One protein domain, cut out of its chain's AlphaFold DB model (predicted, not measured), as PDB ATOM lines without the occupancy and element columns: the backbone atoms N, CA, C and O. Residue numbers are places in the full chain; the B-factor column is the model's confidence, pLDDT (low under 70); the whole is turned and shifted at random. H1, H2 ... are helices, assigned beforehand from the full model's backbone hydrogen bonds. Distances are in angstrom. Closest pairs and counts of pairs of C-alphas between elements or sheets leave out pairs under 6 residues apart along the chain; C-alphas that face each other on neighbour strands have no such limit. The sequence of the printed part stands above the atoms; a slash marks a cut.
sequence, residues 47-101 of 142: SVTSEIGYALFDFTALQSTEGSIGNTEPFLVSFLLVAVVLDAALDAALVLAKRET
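Overview. This is residues 47 to 101 of the 142 residues of an uncharacterized protein of Natronococcus amylolyticus DSM 10524 (UniProt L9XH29). One long helix, H2, sticks out like an arm from a small head; the head holds the short helix H1, a looping link and the first turns of H2. H1 and H2 meet at a right-angled corner, and the arm, residues 80 to 101, makes most of the length. The printed part has 55 residues with two named helices, H1 then H2 along the chain, and no named strand; the class is all helix. The whole is extended, with a radius of gyration of the C-alphas of 17.1 A and spans of 59 by 19 by 16 A.

Arrangement. H2, residues 73 to 97, touches H1, residues 48 to 56, with residues 73 to 76 alone. The closest C-alphas of the two, those of Ala 55 and Glu 73, are 6.3 A apart. Their lines are about perpendicular, at 90 degrees, and their centres are 19.9 A apart. Residues 80 to 101, of which 80 to 97 belong to H2, stand free. In both H1 and H2 every O i to N i+4 pair is within hydrogen-bond range.

Along the chain. H2 runs 35.8 A from C-alpha 73 at (230.521, 205.362, 108.443) to C-alpha 97 at (239.030, 178.221, 86.726). H1 is 12.4 A long and begins with C-alpha 48 at (242.689, 207.568, 107.825).

Size, cuts and confidence. The two C-alphas farthest apart, those of Glu 66 and Thr 101, are 59.6 A apart. Without the stretch that stands free, the body has 33 residues and spans 22 by 18 by 13 A. The link from H1 to H2, residues 57 to 72, is long, and the printed part has no cut. The mean pLDDT of the printed part is 83.7; residues 66 to 70 and residue 101 are under 70.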
ATOM      1  N   SER A  47     245.238 210.233 110.830       82.56
ATOM      2  CA  SER A  47     245.418 208.952 110.144       82.56
ATOM      3  C   SER A  47     244.070 208.383 109.707       82.56
ATOM      4  O   SER A  47     243.220 208.045 110.525       82.56
ATOM      5  N   VAL A  48     243.890 208.204 108.396       82.38
ATOM      6  CA  VAL A  48     242.689 207.568 107.825       82.38
ATOM      7  C   VAL A  48     242.474 206.171 108.419       82.38
ATOM      8  O   VAL A  48     241.352 205.787 108.737       82.38
ATOM      9  N   THR A  49     243.560 205.429 108.644       86.94
ATOM     10  CA  THR A  49     243.508 204.084 109.227       86.94
ATOM     11  C   THR A  49     242.966 204.092 110.657       86.94
ATOM     12  O   THR A  49     242.183 203.207 111.001       86.94
ATOM     13  N   SER A  50     243.347 205.069 111.493       86.31
ATOM     14  CA  SER A  50     242.817 205.145 112.863       86.31
ATOM     15  C   SER A  50     241.342 205.525 112.869       86.31
ATOM     16  O   SER A  50     240.576 204.923 113.608       86.31
ATOM     17  N   GLU A  51     240.929 206.444 111.999       86.62
ATOM     18  CA  GLU A  51     239.540 206.910 111.910       86.62
ATOM     19  C   GLU A  51     238.583 205.805 111.433       86.62
ATOM     20  O   GLU A  51     237.492 205.645 111.988       86.62
ATOM     21  N   ILE A  52     239.017 204.976 110.476       86.75
ATOM     22  CA  ILE A  52     238.300 203.752 110.076       86.75
ATOM     23  C   ILE A  52     238.254 202.751 111.237       86.75
ATOM     24  O   ILE A  52     237.217 202.140 111.487       86.75
ATOM     25  N   GLY A  53     239.365 202.583 111.963       87.94
ATOM     26  CA  GLY A  53     239.432 201.719 113.142       87.94
ATOM     27  C   GLY A  53     238.462 202.149 114.243       87.94
ATOM     28  O   GLY A  53     237.793 201.307 114.839       87.94
ATOM     29  N   TYR A  54     238.329 203.454 114.478       89.38
ATOM     30  CA  TYR A  54     237.356 203.993 115.421       89.38
ATOM     31  C   TYR A  54     235.915 203.748 114.961       89.38
ATOM     32  O   TYR A  54     235.098 203.351 115.785       89.38
ATOM     33  N   ALA A  55     235.613 203.873 113.664       87.88
ATOM     34  CA  ALA A  55     234.287 203.545 113.127       87.88
ATOM     35  C   ALA A  55     233.947 202.051 113.265       87.88
ATOM     36  O   ALA A  55     232.820 201.694 113.592       87.88
ATOM     37  N   LEU A  56     234.929 201.168 113.046       88.06
ATOM     38  CA  LEU A  56     234.764 199.712 113.147       88.06
ATOM     39  C   LEU A  56     234.359 199.241 114.547       88.06
ATOM     40  O   LEU A  56     233.615 198.271 114.673       88.06
ATOM     41  N   PHE A  57     234.879 199.898 115.583       89.56
ATOM     42  CA  PHE A  57     234.654 199.529 116.982       89.56
ATOM     43  C   PHE A  57     233.699 200.473 117.719       89.56
ATOM     44  O   PHE A  57     233.620 200.407 118.943       89.56
ATOM     45  N   ASP A  58     232.979 201.330 116.990       85.88
ATOM     46  CA  ASP A  58     232.033 202.301 117.555       85.88
ATOM     47  C   ASP A  58     232.681 203.269 118.573       85.88
ATOM     48  O   ASP A  58     232.089 203.710 119.556       85.88
ATOM     49  N   PHE A  59     233.945 203.627 118.342       85.44
ATOM     50  CA  PHE A  59     234.681 204.628 119.119       85.44
ATOM     51  C   PHE A  59     234.550 206.021 118.499       85.44
ATOM     52  O   PHE A  59     235.527 206.760 118.382       85.44
ATOM     53  N   THR A  60     233.325 206.395 118.130       80.50
ATOM     54  CA  THR A  60     232.992 207.678 117.484       80.50
ATOM     55  C   THR A  60     233.424 208.892 118.313       80.50
ATOM     56  O   THR A  60     233.823 209.911 117.762       80.50
ATOM     57  N   ALA A  61     233.464 208.767 119.643       80.19
ATOM     58  CA  ALA A  61     233.968 209.807 120.545       80.19
ATOM     59  C   ALA A  61     235.478 210.100 120.407       80.19
ATOM     60  O   ALA A  61     235.938 211.139 120.878       80.19
ATOM     61  N   LEU A  62     236.252 209.185 119.815       80.25
ATOM     62  CA  LEU A  62     237.685 209.351 119.549       80.25
ATOM     63  C   LEU A  62     237.965 209.822 118.117       80.25
ATOM     64  O   LEU A  62     239.123 210.072 117.788       80.25
ATOM     65  N   GLN A  63     236.931 209.925 117.278       80.12
ATOM     66  CA  GLN A  63     237.076 210.357 115.895       80.12
ATOM     67  C   GLN A  63     237.273 211.863 115.799       80.12
ATOM     68  O   GLN A  63     236.648 212.654 116.514       80.12
ATOM     69  N   SER A  64     238.128 212.266 114.869       74.38
ATOM     70  CA  SER A  64     238.365 213.676 114.584       74.38
ATOM     71  C   SER A  64     237.094 214.326 114.029       74.38
ATOM     72  O   SER A  64     236.565 213.915 112.997       74.38
ATOM     73  N   THR A  65     236.609 215.385 114.684       70.75
ATOM     74  CA  THR A  65     235.494 216.215 114.176       70.75
ATOM     75  C   THR A  65     235.972 217.292 113.187       70.75
ATOM     76  O   THR A  65     235.167 217.999 112.587       70.75
ATOM     77  N   GLU A  66     237.288 217.431 113.006       58.31
ATOM     78  CA  GLU A  66     237.903 218.422 112.122       58.31
ATOM     79  C   GLU A  66     238.047 217.885 110.684       58.31
ATOM     80  O   GLU A  66     238.621 216.821 110.447       58.31
ATOM     81  N   GLY A  67     237.569 218.655 109.700       58.59
ATOM     82  CA  GLY A  67     237.742 218.372 108.269       58.59
ATOM     83  C   GLY A  67     236.768 217.346 107.664       58.59
ATOM     84  O   GLY A  67     235.786 216.931 108.271       58.59
ATOM     85  N   SER A  68     237.044 216.932 106.420       55.34
ATOM     86  CA  SER A  68     236.193 216.034 105.609       55.34
ATOM     87  C   SER A  68     236.119 214.579 106.118       55.34
ATOM     88  O   SER A  68     235.463 213.748 105.491       55.34
ATOM     89  N   ILE A  69     236.802 214.242 107.217       63.84
ATOM     90  CA  ILE A  69     236.924 212.865 107.727       63.84
ATOM     91  C   ILE A  69     235.817 212.521 108.738       63.84
ATOM     92  O   ILE A  69     235.571 211.346 108.982       63.84
ATOM     93  N   GLY A  70     235.076 213.505 109.261       60.34
ATOM     94  CA  GLY A  70     234.076 213.315 110.327       60.34
ATOM     95  C   GLY A  70     232.848 212.444 109.993       60.34
ATOM     96  O   GLY A  70     231.914 212.398 110.781       60.34
ATOM     97  N   ASN A  71     232.810 211.771 108.840       70.38
ATOM     98  CA  ASN A  71     231.764 210.819 108.451       70.38
ATOM     99  C   ASN A  71     232.396 209.583 107.791       70.38
ATOM    100  O   ASN A  71     232.284 209.376 106.582       70.38
ATOM    101  N   THR A  72     233.094 208.756 108.570       80.38
ATOM    102  CA  THR A  72     233.716 207.514 108.073       80.38
ATOM    103  C   THR A  72     232.738 206.343 107.957       80.38
ATOM    104  O   THR A  72     233.067 205.355 107.305       80.38
ATOM    105  N   GLU A  73     231.523 206.438 108.508       81.25
ATOM    106  CA  GLU A  73     230.521 205.362 108.443       81.25
ATOM    107  C   GLU A  73     230.138 204.956 107.003       81.25
ATOM    108  O   GLU A  73     230.184 203.761 106.698       81.25
ATOM    109  N   PRO A  74     229.834 205.875 106.059       83.44
ATOM    110  CA  PRO A  74     229.490 205.487 104.686       83.44
ATOM    111  C   PRO A  74     230.678 204.863 103.944       83.44
ATOM    112  O   PRO A  74     230.515 203.951 103.125       83.44
ATOM    113  N   PHE A  75     231.890 205.331 104.254       83.31
ATOM    114  CA  PHE A  75     233.116 204.725 103.751       83.31
ATOM    115  C   PHE A  75     233.289 203.309 104.305       83.31
ATOM    116  O   PHE A  75     233.606 202.396 103.547       83.31
ATOM    117  N   LEU A  76     233.014 203.099 105.595       88.81
ATOM    118  CA  LEU A  76     233.100 201.792 106.232       88.81
ATOM    119  C   LEU A  76     232.129 200.783 105.608       88.81
ATOM    120  O   LEU A  76     232.522 199.657 105.305       88.81
ATOM    121  N   VAL A  77     230.885 201.200 105.354       90.12
ATOM    122  CA  VAL A  77     229.889 200.377 104.649       90.12
ATOM    123  C   VAL A  77     230.390 199.999 103.255       90.12
ATOM    124  O   VAL A  77     230.318 198.834 102.865       90.12
ATOM    125  N   SER A  78     230.939 200.966 102.518       88.88
ATOM    126  CA  SER A  78     231.489 200.732 101.178       88.88
ATOM    127  C   SER A  78     232.677 199.766 101.214       88.88
ATOM    128  O   SER A  78     232.748 198.842 100.406       88.88
ATOM    129  N   PHE A  79     233.581 199.931 102.181       88.69
ATOM    130  CA  PHE A  79     234.727 199.049 102.399       88.69
ATOM    131  C   PHE A  79     234.291 197.609 102.697       88.69
ATOM    132  O   PHE A  79     234.796 196.671 102.078       88.69
ATOM    133  N   LEU A  80     233.309 197.427 103.585       92.62
ATOM    134  CA  LEU A  80     232.771 196.108 103.916       92.62
ATOM    135  C   LEU A  80     232.079 195.459 102.710       92.62
ATOM    136  O   LEU A  80     232.269 194.271 102.455       92.62
ATOM    137  N   LEU A  81     231.315 196.235 101.938       93.94
ATOM    138  CA  LEU A  81     230.671 195.755 100.716       93.94
ATOM    139  C   LEU A  81     231.712 195.254  99.711       93.94
ATOM    140  O   LEU A  81     231.562 194.157  99.175       93.94
ATOM    141  N   VAL A  82     232.787 196.016  99.488       91.38
ATOM    142  CA  VAL A  82     233.893 195.597  98.615       91.38
ATOM    143  C   VAL A  82     234.530 194.303  99.118       91.38
ATOM    144  O   VAL A  82     234.784 193.416  98.306       91.38
ATOM    145  N   ALA A  83     234.746 194.157 100.428       94.94
ATOM    146  CA  ALA A  83     235.302 192.934 101.003       94.94
ATOM    147  C   ALA A  83     234.419 191.705 100.715       94.94
ATOM    148  O   ALA A  83     234.925 190.688 100.248       94.94
ATOM    149  N   VAL A  84     233.101 191.822 100.910       96.94
ATOM    150  CA  VAL A  84     232.133 190.747 100.615       96.94
ATOM    151  C   VAL A  84     232.099 190.412  99.123       96.94
ATOM    152  O   VAL A  84     232.077 189.243  98.741       96.94
ATOM    153  N   VAL A  85     232.106 191.428  98.258       96.19
ATOM    154  CA  VAL A  85     232.121 191.217  96.804       96.19
ATOM    155  C   VAL A  85     233.413 190.537  96.364       96.19
ATOM    156  O   VAL A  85     233.370 189.653  95.510       96.19
ATOM    157  N   LEU A  86     234.555 190.926  96.933       94.44
ATOM    158  CA  LEU A  86     235.851 190.352  96.588       94.44
ATOM    159  C   LEU A  86     235.956 188.878  97.001       94.44
ATOM    160  O   LEU A  86     236.495 188.084  96.234       94.44
ATOM    161  N   ASP A  87     235.397 188.514  98.155       96.69
ATOM    162  CA  ASP A  87     235.296 187.126  98.625       96.69
ATOM    163  C   ASP A  87     234.500 186.258  97.634       96.69
ATOM    164  O   ASP A  87     235.020 185.298  97.062       96.69
ATOM    165  N   ALA A  88     233.282 186.690  97.287       95.38
ATOM    166  CA  ALA A  88     232.447 185.993  96.309       95.38
ATOM    167  C   ALA A  88     233.081 185.943  94.906       95.38
ATOM    168  O   ALA A  88     232.924 184.960  94.176       95.38
ATOM    169  N   ALA A  89     233.797 186.995  94.503       94.44
ATOM    170  CA  ALA A  89     234.498 187.036  93.226       94.44
ATOM    171  C   ALA A  89     235.662 186.037  93.182       94.44
ATOM    172  O   ALA A  89     235.879 185.413  92.141       94.44
ATOM    173  N   LEU A  90     236.385 185.861  94.291       94.44
ATOM    174  CA  LEU A  90     237.456 184.874  94.401       94.44
ATOM    175  C   LEU A  90     236.901 183.448  94.293       94.44
ATOM    176  O   LEU A  90     237.424 182.648  93.513       94.44
ATOM    177  N   ASP A  91     235.801 183.160  94.990       94.81
ATOM    178  CA  ASP A  91     235.102 181.874  94.902       94.81
ATOM    179  C   ASP A  91     234.598 181.595  93.483       94.81
ATOM    180  O   ASP A  91     234.827 180.519  92.923       94.81
ATOM    181  N   ALA A  92     233.962 182.583  92.851       89.69
ATOM    182  CA  ALA A  92     233.500 182.469  91.474       89.69
ATOM    183  C   ALA A  92     234.667 182.246  90.504       89.69
ATOM    184  O   ALA A  92     234.572 181.390  89.624       89.69
ATOM    185  N   ALA A  93     235.782 182.964  90.675       90.25
ATOM    186  CA  ALA A  93     236.981 182.783  89.862       90.25
ATOM    187  C   ALA A  93     237.561 181.373  90.022       90.25
ATOM    188  O   ALA A  93     237.952 180.763  89.027       90.25
ATOM    189  N   LEU A  94     237.564 180.822  91.239       90.00
ATOM    190  CA  LEU A  94     238.008 179.455  91.500       90.00
ATOM    191  C   LEU A  94     237.092 178.423  90.828       90.00
ATOM    192  O   LEU A  94     237.582 177.507  90.163       90.00
ATOM    193  N   VAL A  95     235.771 178.582  90.950       87.75
ATOM    194  CA  VAL A  95     234.783 177.713  90.289       87.75
ATOM    195  C   VAL A  95     234.927 177.771  88.767       87.75
ATOM    196  O   VAL A  95     234.901 176.729  88.119       87.75
ATOM    197  N   LEU A  96     235.136 178.959  88.193       85.88
ATOM    198  CA  LEU A  96     235.294 179.143  86.747       85.88
ATOM    199  C   LEU A  96     236.651 178.642  86.227       85.88
ATOM    200  O   LEU A  96     236.758 178.193  85.084       85.88
ATOM    201  N   ALA A  97     237.699 178.724  87.052       84.88
ATOM    202  CA  ALA A  97     239.030 178.221  86.726       84.88
ATOM    203  C   ALA A  97     239.088 176.688  86.743       84.88
ATOM    204  O   ALA A  97     239.839 176.093  85.962       84.88
ATOM    205  N   LYS A  98     238.293 176.037  87.602       80.94
ATOM    206  CA  LYS A  98     238.148 174.579  87.607       80.94
ATOM    207  C   LYS A  98     237.495 174.122  86.303       80.94
ATOM    208  O   LYS A  98     236.288 174.215  86.112       80.94
ATOM    209  N   ARG A  99     238.310 173.575  85.400       75.25
ATOM    210  CA  ARG A  99     237.828 172.909  84.187       75.25
ATOM    211  C   ARG A  99     237.514 171.451  84.503       75.25
ATOM    212  O   ARG A  99     238.402 170.683  84.875       75.25
ATOM    213  N   GLU A 100     236.254 171.080  84.338       73.06
ATOM    214  CA  GLU A 100     235.787 169.702  84.463       73.06
ATOM    215  C   GLU A 100     235.338 169.207  83.085       73.06
ATOM    216  O   GLU A 100     234.569 169.878  82.396       73.06
ATOM    217  N   THR A 101     235.817 168.030  82.682       65.12
ATOM    218  CA  THR A 101     235.342 167.331  81.480       65.12
ATOM    219  C   THR A 101     234.836 165.968  81.920       65.12
ATOM    220  O   THR A 101     235.547 165.239  82.610       65.12
TER     221      THR A 101